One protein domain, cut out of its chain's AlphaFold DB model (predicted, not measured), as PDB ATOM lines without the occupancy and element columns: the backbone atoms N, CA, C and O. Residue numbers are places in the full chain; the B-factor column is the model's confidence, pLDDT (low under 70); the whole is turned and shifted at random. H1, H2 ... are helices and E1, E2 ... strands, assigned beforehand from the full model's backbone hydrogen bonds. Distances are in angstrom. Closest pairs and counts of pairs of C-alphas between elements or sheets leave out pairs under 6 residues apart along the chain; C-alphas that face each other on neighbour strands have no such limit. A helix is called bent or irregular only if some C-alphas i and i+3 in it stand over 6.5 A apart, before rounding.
ATOM      1  N   THR A   6    -113.777  19.183  71.475       82.88
ATOM      2  CA  THR A   6    -113.439  18.451  72.698       82.88
ATOM      3  C   THR A   6    -113.080  17.003  72.392       82.88
ATOM      4  O   THR A   6    -112.111  16.502  72.952       82.88
ATOM      5  N   ASP A   7    -113.788  16.335  71.478       82.88
ATOM      6  CA  ASP A   7    -113.467  14.957  71.091       82.88
ATOM      7  C   ASP A   7    -112.115  14.879  70.376       82.88
ATOM      8  O   ASP A   7    -111.320  13.997  70.691       82.88
ATOM      9  N   LEU A   8    -111.805  15.826  69.481       82.50
ATOM     10  CA  LEU A   8    -110.482  15.905  68.843       82.50
ATOM     11  C   LEU A   8    -109.364  15.975  69.890       82.50
ATOM     12  O   LEU A   8    -108.433  15.172  69.845       82.50
ATOM     13  N   LYS A   9    -109.513  16.835  70.902       83.69
ATOM     14  CA  LYS A   9    -108.508  16.991  71.965       83.69
ATOM     15  C   LYS A   9    -108.447  15.791  72.907       83.69
ATOM     16  O   LYS A   9    -107.370  15.285  73.200       83.69
ATOM     17  N   THR A  10    -109.594  15.331  73.395       85.25
ATOM     18  CA  THR A  10    -109.664  14.354  74.496       85.25
ATOM     19  C   THR A  10    -109.607  12.901  74.038       85.25
ATOM     20  O   THR A  10    -109.070  12.064  74.757       85.25
ATOM     21  N   LYS A  11    -110.137  12.588  72.851       85.00
ATOM     22  CA  LYS A  11    -110.188  11.223  72.312       85.00
ATOM     23  C   LYS A  11    -109.078  10.951  71.303       85.00
ATOM     24  O   LYS A  11    -108.589   9.826  71.248       85.00
ATOM     25  N   TYR A  12    -108.696  11.957  70.517       82.62
ATOM     26  CA  TYR A  12    -107.708  11.806  69.444       82.62
ATOM     27  C   TYR A  12    -106.372  12.507  69.735       82.62
ATOM     28  O   TYR A  12    -105.402  12.262  69.026       82.62
ATOM     29  N   GLY A  13    -106.286  13.313  70.802       82.75
ATOM     30  CA  GLY A  13    -105.055  14.011  71.182       82.75
ATOM     31  C   GLY A  13    -104.650  15.122  70.208       82.75
ATOM     32  O   GLY A  13    -103.485  15.508  70.185       82.75
ATOM     33  N   THR A  14    -105.587  15.622  69.400       81.69
ATOM     34  CA  THR A  14    -105.339  16.608  68.340       81.69
ATOM     35  C   THR A  14    -105.976  17.949  68.697       81.69
ATOM     36  O   THR A  14    -107.158  18.013  69.037       81.69
ATOM     37  N   ASP A  15    -105.216  19.040  68.579       82.88
ATOM     38  CA  ASP A  15    -105.780  20.390  68.568       82.88
ATOM     39  C   ASP A  15    -106.151  20.763  67.125       82.88
ATOM     40  O   ASP A  15    -105.259  20.771  66.280       82.88
ATOM     41  N   PRO A  16    -107.427  21.048  66.799       77.94
ATOM     42  CA  PRO A  16    -107.792  21.473  65.449       77.94
ATOM     43  C   PRO A  16    -107.285  22.873  65.076       77.94
ATOM     44  O   PRO A  16    -107.527  23.296  63.951       77.94
ATOM     45  N   GLY A  17    -106.627  23.583  65.999       85.50
ATOM     46  CA  GLY A  17    -106.092  24.919  65.759       85.50
ATOM     47  C   GLY A  17    -107.177  25.989  65.721       85.50
ATOM     48  O   GLY A  17    -108.289  25.808  66.245       85.50
ATOM     49  N   ASP A  18    -106.835  27.125  65.121       90.19
ATOM     50  CA  ASP A  18    -107.756  28.235  64.958       90.19
ATOM     51  C   ASP A  18    -108.843  27.928  63.934       90.19
ATOM     52  O   ASP A  18    -108.648  27.248  62.927       90.19
ATOM     53  N   ARG A  19    -110.044  28.445  64.206       88.06
ATOM     54  CA  ARG A  19    -111.212  28.188  63.372       88.06
ATOM     55  C   ARG A  19    -111.817  29.472  62.855       88.06
ATOM     56  O   ARG A  19    -112.195  30.365  63.611       88.06
ATOM     57  N   TYR A  20    -112.029  29.467  61.552       87.44
ATOM     58  CA  TYR A  20    -112.768  30.477  60.834       87.44
ATOM     59  C   TYR A  20    -114.123  29.904  60.390       87.44
ATOM     60  O   TYR A  20    -114.181  28.868  59.732       87.44
ATOM     61  N   ASN A  21    -115.225  30.549  60.779       89.06
ATOM     62  CA  ASN A  21    -116.575  30.157  60.369       89.06
ATOM     63  C   ASN A  21    -117.218  31.271  59.550       89.06
ATOM     64  O   ASN A  21    -117.070  32.452  59.866       89.06
ATOM     65  N   TYR A  22    -118.004  30.877  58.555       88.94
ATOM     66  CA  TYR A  22    -118.723  31.795  57.689       88.94
ATOM     67  C   TYR A  22    -120.159  31.309  57.467       88.94
ATOM     68  O   TYR A  22    -120.446  30.113  57.509       88.94
ATOM     69  N   ALA A  23    -121.082  32.255  57.289       90.19
ATOM     70  CA  ALA A  23    -122.449  31.945  56.888       90.19
ATOM     71  C   ALA A  23    -122.485  31.660  55.384       90.19
ATOM     72  O   ALA A  23    -121.709  32.262  54.648       90.19
ATOM     73  N   LEU A  24    -123.418  30.821  54.921       89.31
ATOM     74  CA  LEU A  24    -123.647  30.545  53.494       89.31
ATOM     75  C   LEU A  24    -124.387  31.703  52.789       89.31
ATOM     76  O   LEU A  24    -125.415  31.509  52.146       89.31
ATOM     77  N   ASP A  25    -123.858  32.917  52.934       93.81
ATOM     78  CA  ASP A  25    -124.247  34.113  52.191       93.81
ATOM     79  C   ASP A  25    -123.106  34.505  51.248       93.81
ATOM     80  O   ASP A  25    -122.131  35.148  51.647       93.81
ATOM     81  N   VAL A  26    -123.246  34.114  49.979       92.00
ATOM     82  CA  VAL A  26    -122.230  34.310  48.933       92.00
ATOM     83  C   VAL A  26    -121.839  35.784  48.779       92.00
ATOM     84  O   VAL A  26    -120.690  36.080  48.459       92.00
ATOM     85  N   SER A  27    -122.751  36.726  49.064       95.38
ATOM     86  CA  SER A  27    -122.453  38.162  48.979       95.38
ATOM     87  C   SER A  27    -121.391  38.612  49.986       95.38
ATOM     88  O   SER A  27    -120.689  39.596  49.754       95.38
ATOM     89  N   GLN A  28    -121.245  37.875  51.089       95.50
ATOM     90  CA  GLN A  28    -120.289  38.164  52.150       95.50
ATOM     91  C   GLN A  28    -118.980  37.387  51.997       95.50
ATOM     92  O   GLN A  28    -117.999  37.763  52.637       95.50
ATOM     93  N   PHE A  29    -118.929  36.335  51.169       95.75
ATOM     94  CA  PHE A  29    -117.768  35.438  51.076       95.75
ATOM     95  C   PHE A  29    -116.430  36.170  50.871       95.75
ATOM     96  O   PHE A  29    -115.480  35.809  51.562       95.75
ATOM     97  N   PRO A  30    -116.310  37.219  50.029       96.06
ATOM     98  CA  PRO A  30    -115.027  37.906  49.851       96.06
ATOM     99  C   PRO A  30    -114.510  38.578  51.132       96.06
ATOM    100  O   PRO A  30    -113.347  38.418  51.497       96.06
ATOM    101  N   SER A  31    -115.373  39.305  51.854       95.75
ATOM    102  CA  SER A  31    -114.986  39.981  53.107       95.75
ATOM    103  C   SER A  31    -114.724  38.980  54.235       95.75
ATOM    104  O   SER A  31    -113.927  39.218  55.144       95.75
ATOM    105  N   LEU A  32    -115.418  37.848  54.177       95.06
ATOM    106  CA  LEU A  32    -115.286  36.716  55.069       95.06
ATOM    107  C   LEU A  32    -113.918  36.030  54.864       95.06
ATOM    108  O   LEU A  32    -113.131  35.988  55.811       95.06
ATOM    109  N   ALA A  33    -113.582  35.625  53.639       96.12
ATOM    110  CA  ALA A  33    -112.290  35.030  53.297       96.12
ATOM    111  C   ALA A  33    -111.105  35.952  53.637       96.12
ATOM    112  O   ALA A  33    -110.137  35.500  54.246       96.12
ATOM    113  N   ALA A  34    -111.212  37.255  53.344       96.19
ATOM    114  CA  ALA A  34    -110.184  38.235  53.699       96.19
ATOM    115  C   ALA A  34    -109.893  38.262  55.206       96.19
ATOM    116  O   ALA A  34    -108.733  38.234  55.615       96.19
ATOM    117  N   ARG A  35    -110.942  38.256  56.040       95.62
ATOM    118  CA  ARG A  35    -110.795  38.189  57.503       95.62
ATOM    119  C   ARG A  35    -110.181  36.874  57.969       95.62
ATOM    120  O   ARG A  35    -109.347  36.910  58.866       95.62
ATOM    121  N   GLY A  36    -110.578  35.752  57.367       95.25
ATOM    122  CA  GLY A  36    -109.993  34.442  57.657       95.25
ATOM    123  C   GLY A  36    -108.486  34.428  57.404       95.25
ATOM    124  O   GLY A  36    -107.725  34.094  58.304       95.25
ATOM    125  N   ALA A  37    -108.052  34.899  56.231       96.50
ATOM    126  CA  ALA A  37    -106.633  35.001  55.891       96.50
ATOM    127  C   ALA A  37    -105.852  35.922  56.851       96.50
ATOM    128  O   ALA A  37    -104.770  35.540  57.288       96.50
ATOM    129  N   VAL A  38    -106.417  37.076  57.256       96.69
ATOM    130  CA  VAL A  38    -105.778  37.966  58.255       96.69
ATOM    131  C   VAL A  38    -105.577  37.247  59.580       96.69
ATOM    132  O   VAL A  38    -104.499  37.331  60.163       96.69
ATOM    133  N   GLN A  39    -106.617  36.570  60.067       96.00
ATOM    134  CA  GLN A  39    -106.565  35.876  61.348       96.00
ATOM    135  C   GLN A  39    -105.513  34.764  61.325       96.00
ATOM    136  O   GLN A  39    -104.648  34.742  62.196       96.00
ATOM    137  N   PHE A  40    -105.562  33.889  60.320       96.31
ATOM    138  CA  PHE A  40    -104.632  32.768  60.205       96.31
ATOM    139  C   PHE A  40    -103.178  33.235  60.057       96.31
ATOM    140  O   PHE A  40    -102.290  32.728  60.740       96.31
ATOM    141  N   ASN A  41    -102.931  34.276  59.255       97.06
ATOM    142  CA  ASN A  41    -101.597  34.862  59.118       97.06
ATOM    143  C   ASN A  41    -101.091  35.464  60.443       97.06
ATOM    144  O   ASN A  41     -99.962  35.208  60.858       97.06
ATOM    145  N   ALA A  42    -101.936  36.229  61.144       96.62
ATOM    146  CA  ALA A  42    -101.583  36.842  62.427       96.62
ATOM    147  C   ALA A  42    -101.284  35.807  63.525       96.62
ATOM    148  O   ALA A  42    -100.466  36.074  64.405       96.62
ATOM    149  N   ASN A  43    -101.926  34.640  63.457       96.00
ATOM    150  CA  ASN A  43    -101.722  33.536  64.391       96.00
ATOM    151  C   ASN A  43    -100.589  32.588  63.971       96.00
ATOM    152  O   ASN A  43    -100.243  31.682  64.728       96.00
ATOM    153  N   HIS A  44     -99.959  32.840  62.818       94.44
ATOM    154  CA  HIS A  44     -98.896  32.015  62.249       94.44
ATOM    155  C   HIS A  44     -99.323  30.569  61.967       94.44
ATOM    156  O   HIS A  44     -98.510  29.648  62.086       94.44
ATOM    157  N   ASP A  45    -100.581  30.365  61.575       95.56
ATOM    158  CA  ASP A  45    -101.027  29.066  61.080       95.56
ATOM    159  C   ASP A  45    -100.239  28.711  59.811       95.56
ATOM    160  O   ASP A  45    -100.035  29.546  58.937       95.56
ATOM    161  N   THR A  46     -99.745  27.479  59.699       95.19
ATOM    162  CA  THR A  46     -98.943  27.050  58.535       95.19
ATOM    163  C   THR A  46     -99.714  26.152  57.581       95.19
ATOM    164  O   THR A  46     -99.296  25.970  56.442       95.19
ATOM    165  N   THR A  47    -100.839  25.602  58.035       95.12
ATOM    166  CA  THR A  47    -101.660  24.659  57.280       95.12
ATOM    167  C   THR A  47    -103.129  24.989  57.513       95.12
ATOM    168  O   THR A  47    -103.602  25.005  58.648       95.12
ATOM    169  N   VAL A  48    -103.870  25.229  56.434       95.94
ATOM    170  CA  VAL A  48    -105.303  25.524  56.467       95.94
ATOM    171  C   VAL A  48    -106.070  24.317  55.945       95.94
ATOM    172  O   VAL A  48    -105.961  23.949  54.776       95.94
ATOM    173  N   VAL A  49    -106.893  23.713  56.804       95.19
ATOM    174  CA  VAL A  49    -107.816  22.644  56.399       95.19
ATOM    175  C   VAL A  49    -109.006  23.250  55.659       95.19
ATOM    176  O   VAL A  49    -109.810  23.990  56.231       95.19
ATOM    177  N   LEU A  50    -109.160  22.895  54.386       94.94
ATOM    178  CA  LEU A  50    -110.218  23.369  53.500       94.94
ATOM    179  C   LEU A  50    -111.533  22.608  53.728       94.94
ATOM    180  O   LEU A  50    -112.041  21.903  52.859       94.94
ATOM    181  N   ALA A  51    -112.127  22.799  54.903       92.75
ATOM    182  CA  ALA A  51    -113.483  22.348  55.217       92.75
ATOM    183  C   ALA A  51    -114.542  23.344  54.699       92.75
ATOM    184  O   ALA A  51    -115.353  23.865  55.466       92.75
ATOM    185  N   CYS A  52    -114.493  23.658  53.403       92.88
ATOM    186  CA  CYS A  52    -115.267  24.737  52.791       92.88
ATOM    187  C   CYS A  52    -115.768  24.372  51.385       92.88
ATOM    188  O   CYS A  52    -115.389  23.353  50.812       92.88
ATOM    189  N   ASP A  53    -116.648  25.204  50.834       94.06
ATOM    190  CA  ASP A  53    -117.043  25.125  49.429       94.06
ATOM    191  C   ASP A  53    -115.936  25.655  48.495       94.06
ATOM    192  O   ASP A  53    -115.070  26.432  48.901       94.06
ATOM    193  N   TYR A  54    -115.982  25.276  47.214       94.00
ATOM    194  CA  TYR A  54    -114.960  25.678  46.244       94.00
ATOM    195  C   TYR A  54    -114.876  27.201  46.018       94.00
ATOM    196  O   TYR A  54    -113.818  27.688  45.621       94.00
ATOM    197  N   ILE A  55    -115.949  27.972  46.253       95.56
ATOM    198  CA  ILE A  55    -115.922  29.438  46.108       95.56
ATOM    199  C   ILE A  55    -115.086  30.026  47.243       95.56
ATOM    200  O   ILE A  55    -114.202  30.848  47.003       95.56
ATOM    201  N   SER A  56    -115.330  29.566  48.469       95.69
ATOM    202  CA  SER A  56    -114.550  29.954  49.644       95.69
ATOM    203  C   SER A  56    -113.082  29.555  49.514       95.69
ATOM    204  O   SER A  56    -112.223  30.379  49.811       95.69
ATOM    205  N   MET A  57    -112.776  28.361  48.991       96.50
ATOM    206  CA  MET A  57    -111.401  27.951  48.665       96.50
ATOM    207  C   MET A  57    -110.717  28.968  47.737       96.50
ATOM    208  O   MET A  57    -109.639  29.468  48.051       96.50
ATOM    209  N   VAL A  58    -111.361  29.336  46.624       97.38
ATOM    210  CA  VAL A  58    -110.817  30.325  45.675       97.38
ATOM    211  C   VAL A  58    -110.565  31.668  46.355       97.38
ATOM    212  O   VAL A  58    -109.469  32.215  46.251       97.38
ATOM    213  N   LEU A  59    -111.550  32.192  47.083       97.62
ATOM    214  CA  LEU A  59    -111.441  33.499  47.728       97.62
ATOM    215  C   LEU A  59    -110.406  33.514  48.860       97.62
ATOM    216  O   LEU A  59    -109.736  34.528  49.045       97.62
ATOM    217  N   LEU A  60    -110.245  32.408  49.592       97.25
ATOM    218  CA  LEU A  60    -109.215  32.265  50.623       97.25
ATOM    219  C   LEU A  60    -107.815  32.309  50.016       97.25
ATOM    220  O   LEU A  60    -106.993  33.077  50.503       97.25
ATOM    221  N   THR A  61    -107.564  31.566  48.932       98.19
ATOM    222  CA  THR A  61    -106.256  31.612  48.250       98.19
ATOM    223  C   THR A  61    -105.944  33.020  47.727       98.19
ATOM    224  O   THR A  61    -104.879  33.567  47.992       98.19
ATOM    225  N   GLN A  62    -106.911  33.701  47.107       98.38
ATOM    226  CA  GLN A  62    -106.720  35.084  46.651       98.38
ATOM    227  C   GLN A  62    -106.441  36.060  47.806       98.38
ATOM    228  O   GLN A  62    -105.606  36.956  47.684       98.38
ATOM    229  N   ALA A  63    -107.144  35.909  48.931       98.19
ATOM    230  CA  ALA A  63    -106.943  36.747  50.107       98.19
ATOM    231  C   ALA A  63    -105.588  36.501  50.787       98.19
ATOM    232  O   ALA A  63    -104.973  37.451  51.269       98.19
ATOM    233  N   ALA A  64    -105.134  35.248  50.824       98.25
ATOM    234  CA  ALA A  64    -103.847  34.856  51.379       98.25
ATOM    235  C   ALA A  64    -102.690  35.446  50.552       98.25
ATOM    236  O   ALA A  64    -101.843  36.152  51.108       98.25
ATOM    237  N   ALA A  65    -102.762  35.335  49.219       98.06
ATOM    238  CA  ALA A  65    -101.804  35.946  48.296       98.06
ATOM    239  C   ALA A  65    -101.684  37.467  48.489       98.06
ATOM    240  O   ALA A  65    -100.582  38.012  48.572       98.06
ATOM    241  N   GLN A  66    -102.817  38.169  48.630       97.56
ATOM    242  CA  GLN A  66    -102.844  39.620  48.882       97.56
ATOM    243  C   GLN A  66    -102.179  40.027  50.203       97.56
ATOM    244  O   GLN A  66    -101.789  41.184  50.363       97.56
ATOM    245  N   GLN A  67    -102.070  39.101  51.153       95.50
ATOM    246  CA  GLN A  67    -101.477  39.325  52.468       95.50
ATOM    247  C   GLN A  67    -100.072  38.738  52.600       95.50
ATOM    248  O   GLN A  67     -99.509  38.788  53.695       95.50
ATOM    249  N   HIS A  68     -99.507  38.198  51.514       96.12
ATOM    250  CA  HIS A  68     -98.242  37.459  51.534       96.12
ATOM    251  C   HIS A  68     -98.248  36.313  52.560       96.12
ATOM    252  O   HIS A  68     -97.244  36.041  53.221       96.12
ATOM    253  N   TYR A  69     -99.408  35.679  52.724       97.31
ATOM    254  CA  TYR A  69     -99.618  34.528  53.585       97.31
ATOM    255  C   TYR A  69     -99.667  33.280  52.708       97.31
ATOM    256  O   TYR A  69    -100.610  33.138  51.945       97.31
ATOM    257  N   HIS A  70     -98.666  32.404  52.820       97.12
ATOM    258  CA  HIS A  70     -98.479  31.255  51.923       97.12
ATOM    259  C   HIS A  70     -98.524  29.916  52.681       97.12
ATOM    260  O   HIS A  70     -97.483  29.262  52.818       97.12
ATOM    261  N   PRO A  71     -99.679  29.515  53.242       97.44
ATOM    262  CA  PRO A  71     -99.789  28.263  53.976       97.44
ATOM    263  C   PRO A  71     -99.821  27.049  53.038       97.44
ATOM    264  O   PRO A  71     -99.921  27.152  51.814       97.44
ATOM    265  N   GLU A  72     -99.790  25.873  53.648       97.19
ATOM    266  CA  GLU A  72    -100.248  24.630  53.042       97.19
ATOM    267  C   GLU A  72    -101.785  24.571  53.058       97.19
ATOM    268  O   GLU A  72    -102.430  24.913  54.051       97.19
ATOM    269  N   TRP A  73    -102.389  24.097  51.972       97.50
ATOM    270  CA  TRP A  73    -103.834  23.976  51.799       97.50
ATOM    271  C   TRP A  73    -104.235  22.503  51.827       97.50
ATOM    272  O   TRP A  73    -104.038  21.774  50.853       97.50
ATOM    273  N   PHE A  74    -104.805  22.062  52.948       96.12
ATOM    274  CA  PHE A  74    -105.130  20.658  53.175       96.12
ATOM    275  C   PHE A  74    -106.581  20.332  52.800       96.12
ATOM    276  O   PHE A  74    -107.532  20.819  53.417       96.12
ATOM    277  N   LEU A  75    -106.757  19.473  51.802       96.81
ATOM    278  CA  LEU A  75    -108.038  18.976  51.315       96.81
ATOM    279  C   LEU A  75    -108.579  17.851  52.196       96.81
ATOM    280  O   LEU A  75    -107.845  16.975  52.654       96.81
ATOM    281  N   ILE A  76    -109.901  17.832  52.350       93.69
ATOM    282  CA  ILE A  76    -110.633  16.747  53.021       93.69
ATOM    283  C   ILE A  76    -111.715  16.116  52.127       93.69
ATOM    284  O   ILE A  76    -112.606  15.436  52.628       93.69
ATOM    285  N   GLY A  77    -111.652  16.349  50.811       89.25
ATOM    286  CA  GLY A  77    -112.537  15.724  49.821       89.25
ATOM    287  C   GLY A  77    -113.978  16.239  49.819       89.25
ATOM    288  O   GLY A  77    -114.897  15.492  49.493       89.25
ATOM    289  N   VAL A  78    -114.205  17.494  50.217       89.44
ATOM    290  CA  VAL A  78    -115.554  18.075  50.330       89.44
ATOM    291  C   VAL A  78    -115.866  19.033  49.186       89.44
ATOM    292  O   VAL A  78    -114.992  19.731  48.677       89.44
ATOM    293  N   ALA A  79    -117.146  19.093  48.807       90.56
ATOM    294  CA  ALA A  79    -117.694  20.105  47.899       90.56
ATOM    295  C   ALA A  79    -116.924  20.277  46.569       90.56
ATOM    296  O   ALA A  79    -116.863  21.385  46.033       90.56
ATOM    297  N   LEU A  80    -116.378  19.177  46.032       90.81
ATOM    298  CA  LEU A  80    -115.640  19.115  44.761       90.81
ATOM    299  C   LEU A  80    -114.318  19.901  44.745       90.81
ATOM    300  O   LEU A  80    -113.746  20.122  43.676       90.81
ATOM    301  N   THR A  81    -113.814  20.322  45.909       95.12
ATOM    302  CA  THR A  81    -112.500  20.986  46.035       95.12
ATOM    303  C   THR A  81    -111.352  20.114  45.512       95.12
ATOM    304  O   THR A  81    -110.335  20.628  45.050       95.12
ATOM    305  N   ASP A  82    -111.563  18.800  45.484       94.62
ATOM    306  CA  ASP A  82    -110.688  17.742  44.988       94.62
ATOM    307  C   ASP A  82    -110.899  17.394  43.496       94.62
ATOM    308  O   ASP A  82    -110.651  16.261  43.087       94.62
ATOM    309  N   THR A  83    -111.349  18.355  42.674       93.88
ATOM    310  CA  THR A  83    -111.481  18.200  41.206       93.88
ATOM    311  C   THR A  83    -110.621  19.199  40.431       93.88
ATOM    312  O   THR A  83    -110.456  20.357  40.840       93.88
ATOM    313  N   ASP A  84    -110.133  18.799  39.253       94.94
ATOM    314  CA  ASP A  84    -109.186  19.600  38.461       94.94
ATOM    315  C   ASP A  84    -109.783  20.951  38.063       94.94
ATOM    316  O   ASP A  84    -109.101  21.966  37.916       94.94
ATOM    317  N   GLY A  85    -111.092  20.969  37.802       93.00
ATOM    318  CA  GLY A  85    -111.805  22.166  37.373       93.00
ATOM    319  C   GLY A  85    -111.753  23.284  38.410       93.00
ATOM    320  O   GLY A  85    -111.533  24.438  38.035       93.00
ATOM    321  N   PHE A  86    -111.943  22.945  39.687       94.38
ATOM    322  CA  PHE A  86    -112.002  23.928  40.765       94.38
ATOM    323  C   PHE A  86    -110.623  24.292  41.314       94.38
ATOM    324  O   PHE A  86    -110.411  25.450  41.664       94.38
ATOM    325  N   ALA A  87    -109.656  23.374  41.289       96.50
ATOM    326  CA  ALA A  87    -108.274  23.704  41.629       96.50
ATOM    327  C   ALA A  87    -107.668  24.744  40.670       96.50
ATOM    328  O   ALA A  87    -107.020  25.691  41.116       96.50
ATOM    329  N   ARG A  88    -107.962  24.659  39.362       96.88
ATOM    330  CA  ARG A  88    -107.454  25.604  38.339       96.88
ATOM    331  C   ARG A  88    -107.883  27.055  38.522       96.88
ATOM    332  O   ARG A  88    -107.236  27.937  37.966       96.88
ATOM    333  N   ILE A  89    -108.990  27.304  39.217       96.81
ATOM    334  CA  ILE A  89    -109.518  28.664  39.407       96.81
ATOM    335  C   ILE A  89    -109.084  29.294  40.737       96.81
ATOM    336  O   ILE A  89    -109.432  30.444  41.000       96.81
ATOM    337  N   THR A  90    -108.338  28.560  41.566       98.06
ATOM    338  CA  THR A  90    -107.664  29.117  42.749       98.06
ATOM    339  C   THR A  90    -106.512  30.034  42.341       98.06
ATOM    340  O   THR A  90    -106.052  29.994  41.192       98.06
ATOM    341  N   ASP A  91    -106.021  30.844  43.279       98.00
ATOM    342  CA  ASP A  91    -104.784  31.588  43.058       98.00
ATOM    343  C   ASP A  91    -103.601  30.612  42.956       98.00
ATOM    344  O   ASP A  91    -103.223  29.960  43.927       98.00
ATOM    345  N   GLN A  92    -103.026  30.477  41.757       97.06
ATOM    346  CA  GLN A  92    -101.959  29.502  41.517       97.06
ATOM    347  C   GLN A  92    -100.645  29.872  42.214       97.06
ATOM    348  O   GLN A  92     -99.798  28.995  42.367       97.06
ATOM    349  N   SER A  93    -100.466  31.128  42.651       96.75
ATOM    350  CA  SER A  93     -99.317  31.491  43.491       96.75
ATOM    351  C   SER A  93     -99.407  30.890  44.897       96.75
ATOM    352  O   SER A  93     -98.376  30.700  45.532       96.75
ATOM    353  N   GLU A  94    -100.615  30.517  45.331       97.38
ATOM    354  CA  GLU A  94    -100.867  29.856  46.612       97.38
ATOM    355  C   GLU A  94    -100.935  28.341  46.523       97.38
ATOM    356  O   GLU A  94    -100.629  27.670  47.499       97.38
ATOM    357  N   THR A  95    -101.426  27.784  45.413       96.31
ATOM    358  CA  THR A  95    -101.771  26.353  45.355       96.31
ATOM    359  C   THR A  95    -100.721  25.494  44.671       96.31
ATOM    360  O   THR A  95    -100.657  24.290  44.937       96.31
ATOM    361  N   ALA A  96     -99.862  26.078  43.833       93.75
ATOM    362  CA  ALA A  96     -98.766  25.363  43.190       93.75
ATOM    363  C   ALA A  96     -97.804  24.768  44.238       93.75
ATOM    364  O   ALA A  96     -97.062  25.488  44.898       93.75
ATOM    365  N   GLY A  97     -97.819  23.438  44.390       90.12
ATOM    366  CA  GLY A  97     -96.981  22.715  45.358       90.12
ATOM    367  C   GLY A  97     -97.447  22.795  46.819       90.12
ATOM    368  O   GLY A  97     -96.743  22.309  47.701       90.12
ATOM    369  N   HIS A  98     -98.601  23.411  47.079       95.38
ATOM    370  CA  HIS A  98     -99.119  23.691  48.424       95.38
ATOM    371  C   HIS A  98    -100.540  23.145  48.641       95.38
ATOM    372  O   HIS A  98    -101.000  23.110  49.775       95.38
ATOM    373  N   LEU A  99    -101.240  22.709  47.587       97.12
ATOM    374  CA  LEU A  99    -102.589  22.141  47.667       97.12
ATOM    375  C   LEU A  99    -102.548  20.612  47.582       97.12
ATOM    376  O   LEU A  99    -102.164  20.048  46.556       97.12
ATOM    377  N   PHE A 100    -102.935  19.934  48.661       96.19
ATOM    378  CA  PHE A 100    -102.853  18.476  48.787       96.19
ATOM    379  C   PHE A 100    -103.801  17.949  49.862       96.19
ATOM    380  O   PHE A 100    -104.379  18.720  50.618       96.19
ATOM    381  N   GLY A 101    -103.965  16.634  49.957       94.94
ATOM    382  CA  GLY A 101    -104.688  15.996  51.054       94.94
ATOM    383  C   GLY A 101    -105.583  14.872  50.565       94.94
ATOM    384  O   GLY A 101    -105.216  14.104  49.678       94.94
ATOM    385  N   LEU A 102    -106.761  14.758  51.168       94.44
ATOM    386  CA  LEU A 102    -107.680  13.655  50.924       94.44
ATOM    387  C   LEU A 102    -108.656  13.980  49.791       94.44
ATOM    388  O   LEU A 102    -109.224  15.072  49.738       94.44
ATOM    389  N   SER A 103    -108.920  12.987  48.948       94.44
ATOM    390  CA  SER A 103    -110.011  12.986  47.979       94.44
ATOM    391  C   SER A 103    -110.966  11.833  48.254       94.44
ATOM    392  O   SER A 103    -110.579  10.658  48.312       94.44
ATOM    393  N   GLN A 104    -112.238  12.192  48.399       91.44
ATOM    394  CA  GLN A 104    -113.349  11.247  48.463       91.44
ATOM    395  C   GLN A 104    -113.859  10.906  47.059       91.44
ATOM    396  O   GLN A 104    -114.446   9.843  46.865       91.44
ATOM    397  N   ALA A 105    -113.561  11.741  46.062       89.81
ATOM    398  CA  ALA A 105    -113.849  11.462  44.666       89.81
ATOM    399  C   ALA A 105    -112.978  10.327  44.082       89.81
ATOM    400  O   ALA A 105    -111.961   9.893  44.645       89.81
ATOM    401  N   ASN A 190    -116.590   5.324  52.457       89.19
ATOM    402  CA  ASN A 190    -115.939   4.787  53.662       89.19
ATOM    403  C   ASN A 190    -114.394   4.839  53.613       89.19
ATOM    404  O   ASN A 190    -113.712   4.396  54.544       89.19
ATOM    405  N   ASP A 191    -113.835   5.375  52.531       92.50
ATOM    406  CA  ASP A 191    -112.404   5.486  52.282       92.50
ATOM    407  C   ASP A 191    -112.067   6.783  51.535       92.50
ATOM    408  O   ASP A 191    -112.935   7.542  51.091       92.50
ATOM    409  N   SER A 192    -110.780   7.095  51.432       94.62
ATOM    410  CA  SER A 192    -110.296   8.210  50.617       94.62
ATOM    411  C   SER A 192    -108.932   7.871  50.031       94.62
ATOM    412  O   SER A 192    -108.208   7.041  50.580       94.62
ATOM    413  N   ARG A 193    -108.583   8.504  48.913       94.50
ATOM    414  CA  ARG A 193    -107.220   8.487  48.363       94.50
ATOM    415  C   ARG A 193    -106.516   9.787  48.716       94.50
ATOM    416  O   ARG A 193    -107.177  10.788  48.980       94.50
ATOM    417  N   GLU A 194    -105.198   9.777  48.690       94.44
ATOM    418  CA  GLU A 194    -104.416  11.000  48.824       94.44
ATOM    419  C   GLU A 194    -104.026  11.544  47.448       94.44
ATOM    420  O   GLU A 194    -103.708  10.790  46.522       94.44
ATOM    421  N   ILE A 195    -104.112  12.866  47.318       94.75
ATOM    422  CA  ILE A 195    -103.854  13.612  46.091       94.75
ATOM    423  C   ILE A 195    -103.030  14.870  46.375       94.75
ATOM    424  O   ILE A 195    -103.067  15.423  47.477       94.75
ATOM    425  N   TYR A 196    -102.336  15.361  45.355       95.50
ATOM    426  CA  TYR A 196    -101.695  16.673  45.356       95.50
ATOM    427  C   TYR A 196    -101.890  17.371  44.010       95.50
ATOM    428  O   TYR A 196    -102.034  16.726  42.969       95.50
ATOM    429  N   TRP A 197    -101.934  18.698  44.041       96.00
ATOM    430  CA  TRP A 197    -102.111  19.529  42.858       96.00
ATOM    431  C   TRP A 197    -100.785  19.736  42.120       96.00
ATOM    432  O   TRP A 197     -99.828  20.258  42.698       96.00
ATOM    433  N   ASP A 198    -100.743  19.395  40.829       95.12
ATOM    434  CA  ASP A 198     -99.654  19.781  39.928       95.12
ATOM    435  C   ASP A 198    -100.184  20.714  38.822       95.12
ATOM    436  O   ASP A 198    -100.842  20.250  37.882       95.12
ATOM    437  N   PRO A 199     -99.865  22.026  38.861       95.75
ATOM    438  CA  PRO A 199    -100.315  22.981  37.848       95.75
ATOM    439  C   PRO A 199     -99.690  22.729  36.464       95.75
ATOM    440  O   PRO A 199    -100.185  23.248  35.464       95.75
ATOM    441  N   ASN A 200     -98.608  21.949  36.376       95.38
ATOM    442  CA  ASN A 200     -97.878  21.673  35.140       95.38
ATOM    443  C   ASN A 200     -98.233  20.324  34.511       95.38
ATOM    444  O   ASN A 200     -97.927  20.115  33.327       95.38
ATOM    445  N   SER A 201     -98.890  19.426  35.245       95.25
ATOM    446  CA  SER A 201     -99.429  18.189  34.684       95.25
ATOM    447  C   SER A 201    -100.521  18.497  33.651       95.25
ATOM    448  O   SER A 201    -101.136  19.565  33.659       95.25
ATOM    449  N   THR A 202    -100.717  17.588  32.697       96.19
ATOM    450  CA  THR A 202    -101.762  17.700  31.675       96.19
ATOM    451  C   THR A 202    -102.926  16.788  32.056       96.19
ATOM    452  O   THR A 202    -102.790  15.569  31.978       96.19
ATOM    453  N   ALA A 203    -104.065  17.387  32.399       95.06
ATOM    454  CA  ALA A 203    -105.273  16.686  32.816       95.06
ATOM    455  C   ALA A 203    -106.004  15.993  31.652       95.06
ATOM    456  O   ALA A 203    -105.669  16.143  30.470       95.06
ATOM    457  N   TYR A 204    -107.072  15.266  31.992       91.25
ATOM    458  CA  TYR A 204    -107.910  14.502  31.059       91.25
ATOM    459  C   TYR A 204    -108.503  15.335  29.907       91.25
ATOM    460  O   TYR A 204    -108.784  14.802  28.834       91.25
ATOM    461  N   ASP A 205    -108.691  16.642  30.117       92.06
ATOM    462  CA  ASP A 205    -109.228  17.580  29.128       92.06
ATOM    463  C   ASP A 205    -108.145  18.245  28.256       92.06
ATOM    464  O   ASP A 205    -108.439  19.164  27.487       92.06
ATOM    465  N   GLY A 206    -106.893  17.782  28.362       94.38
ATOM    466  CA  GLY A 206    -105.745  18.264  27.595       94.38
ATOM    467  C   GLY A 206    -105.181  19.603  28.072       94.38
ATOM    468  O   GLY A 206    -104.261  20.134  27.447       94.38
ATOM    469  N   LYS A 207    -105.713  20.173  29.158       95.75
ATOM    470  CA  LYS A 207    -105.233  21.433  29.734       95.75
ATOM    471  C   LYS A 207    -104.258  21.175  30.879       95.75
ATOM    472  O   LYS A 207    -104.166  20.072  31.403       95.75
ATOM    473  N   LYS A 208    -103.546  22.231  31.268       97.19
ATOM    474  CA  LYS A 208    -102.644  22.227  32.420       97.19
ATOM    475  C   LYS A 208    -103.395  22.279  33.748       97.19
ATOM    476  O   LYS A 208    -104.448  22.919  33.803       97.19
ATOM    477  N   GLY A 209    -102.826  21.637  34.765       96.56
ATOM    478  CA  GLY A 209    -103.374  21.511  36.109       96.56
ATOM    479  C   GLY A 209    -104.160  20.219  36.287       96.56
ATOM    480  O   GLY A 209    -105.232  20.097  35.695       96.56
ATOM    481  N   ASP A 210    -103.637  19.313  37.110       96.25
ATOM    482  CA  ASP A 210    -104.195  17.987  37.394       96.25
ATOM    483  C   ASP A 210    -103.960  17.606  38.864       96.25
ATOM    484  O   ASP A 210    -102.890  17.889  39.420       96.25
ATOM    485  N   TYR A 211    -104.933  16.944  39.488       95.38
ATOM    486  CA  TYR A 211    -104.706  16.276  40.764       95.38
ATOM    487  C   TYR A 211    -104.091  14.898  40.551       95.38
ATOM    488  O   TYR A 211    -104.723  13.963  40.060       95.38
ATOM    489  N   LEU A 212    -102.858  14.740  41.017       93.69
ATOM    490  CA  LEU A 212    -102.138  13.478  40.958       93.69
ATOM    491  C   LEU A 212    -102.347  12.699  42.254       93.69
ATOM    492  O   LEU A 212    -102.262  13.257  43.346       93.69
ATOM    493  N   ALA A 213    -102.611  11.399  42.140       92.56
ATOM    494  CA  ALA A 213    -102.754  10.534  43.304       92.56
ATOM    495  C   ALA A 213    -101.405  10.002  43.791       92.56
ATOM    496  O   ALA A 213    -100.596   9.509  42.998       92.56
ATOM    497  N   THR A 214    -101.207  10.001  45.106       91.38
ATOM    498  CA  THR A 214    -100.134   9.228  45.739       91.38
ATOM    499  C   THR A 214    -100.537   7.748  45.815       91.38
ATOM    500  O   THR A 214    -101.669   7.365  45.495       91.38
ATOM    501  N   TYR A 215     -99.586   6.872  46.160       91.38
ATOM    502  CA  TYR A 215     -99.806   5.421  46.304       91.38
ATOM    503  C   TYR A 215    -100.515   4.743  45.111       91.38
ATOM    504  O   TYR A 215    -101.210   3.740  45.278       91.38
ATOM    505  N   GLY A 216    -100.377   5.291  43.900       89.12
ATOM    506  CA  GLY A 216    -101.051   4.777  42.704       89.12
ATOM    507  C   GLY A 216    -102.583   4.844  42.759       89.12
ATOM    508  O   GLY A 216    -103.238   4.052  42.082       89.12
ATOM    509  N   GLY A 217    -103.155   5.745  43.568       91.12
ATOM    510  CA  GLY A 217    -104.604   5.890  43.738       91.12
ATOM    511  C   GLY A 217    -105.226   4.944  44.764       91.12
ATOM    512  O   GLY A 217    -106.453   4.898  44.862       91.12
ATOM    513  N   ARG A 218    -104.405   4.211  45.528       93.38
ATOM    514  CA  ARG A 218    -104.887   3.361  46.618       93.38
ATOM    515  C   ARG A 218    -105.727   4.171  47.605       93.38
ATOM    516  O   ARG A 218    -105.328   5.259  48.022       93.38
ATOM    517  N   ARG A 219    -106.868   3.609  47.999       93.94
ATOM    518  CA  ARG A 219    -107.769   4.192  48.992       93.94
ATOM    519  C   ARG A 219    -107.536   3.570  50.363       93.94
ATOM    520  O   ARG A 219    -107.172   2.399  50.491       93.94
ATOM    521  N   PHE A 220    -107.736   4.376  51.396       94.12
ATOM    522  CA  PHE A 220    -107.522   3.996  52.783       94.12
ATOM    523  C   PHE A 220    -108.767   4.315  53.603       94.12
ATOM    524  O   PHE A 220    -109.251   5.451  53.622       94.12
ATOM    525  N   SER A 221    -109.275   3.313  54.316       91.62
ATOM    526  CA  SER A 221    -110.279   3.530  55.354       91.62
ATOM    527  C   SER A 221    -109.638   4.101  56.623       91.62
ATOM    528  O   SER A 221    -108.414   4.128  56.793       91.62
ATOM    529  N   THR A 222    -110.476   4.523  57.570       86.00
ATOM    530  CA  THR A 222    -110.014   4.984  58.888       86.00
ATOM    531  C   THR A 222    -109.086   3.949  59.540       86.00
ATOM    532  O   THR A 222    -109.424   2.772  59.644       86.00
TER     533      THR A 222
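This is residues 6 to 105 and 190 to 222 of the 236 residues of an uncharacterized protein of Actinobacteria bacterium (UniProt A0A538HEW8). A strongly twisted sheet of six strands forms a wall, with H3 and the short H4 and H5 packed loosely along it, and the longest helix, H2, packed on H3. H1 lies well away from the sheet before a long link, while E4 bends sharply and E5 folds back along it as a hairpin. The printed part has 133 residues, with five named helices and six named strands, which follow each other along the chain as H1, H2, E1, H3, E2, H4, H5, E3, E4, E5 and E6; the class is mixed, helices and strands, and in the branched sheet E2 is the parallel neighbour of E1 and of E3, while E4 has three antiparallel neighbours, with E3 on one side of it and both E5 and E6 on the other side. It is compact, with a radius of gyration of the C-alphas of 15.1 A, and spans 37 by 37 by 26 A.

H1, residues 6 to 11, touches no helix and is not on the sheet. H2, residues 26 to 42, touches H3, residues 54 to 66, closest at the C-alphas of Ala 33 and Leu 60, 4.9 A, the same way at a steep tilt of 47 degrees. E1, residues 47 to 50, and E2, residues 72 to 76, are parallel neighbours, with N 48 and O 72 2.8 A apart. E1, H3 and E2 form a strand-helix-strand unit, two parallel neighbour strands with a helix between, its crossover right-handed. H4, residues 84 to 87, and H5, residues 92 to 95, stand between E2 and E3, residues 99 to 103, in a second such unit, also right-handed. H3, H4 and H5 are on the sheet but each only grazes it. H3 touches H5 with residues 61 to 65 alone, closest at the C-alphas of Thr 61 and Glu 94, 5.9 A. E2 and E3 are parallel, with N 75 and O 100 2.8 A apart. E4, residues 191 to 202, has antiparallel E3 on one side, N 103 to O 193 2.8 A. On its other side are antiparallel E5, residues 208 to 213, N 196 to O 212 2.9 A, and E6, residues 219 to 221, N 220 to O 192 2.8 A. In H1 and H3 every O i to N i+4 pair is within hydrogen-bond range, in H2 11 of 13; H4 and H5 are too short for one, and in each the one O i to N i+3 pair is out of range.

H1 begins at C-alpha 6 (-113.439, 18.451, 72.698). H2 measures 24.8 A from first to last C-alpha and is irregular, C-alphas 27 and 30 being 7.5 A apart; H3 measures 18.7 A. E4, 26.2 A long, bends by 103 degrees at residue 199; E5 measures 16.0 A. E6 ends at C-alpha 221 (-110.279, 3.530, 55.354).

The C-alphas farthest apart, of Thr 10 and Gly 206, are 47.2 A apart. Residues 106 to 189 are not printed, and C-alphas 105 and 190 are 11.4 A apart across the cut. The link from H1 to H2 is long, with 14 residues. Mean pLDDT of the printed part is 93.5, and no printed residue is under 70.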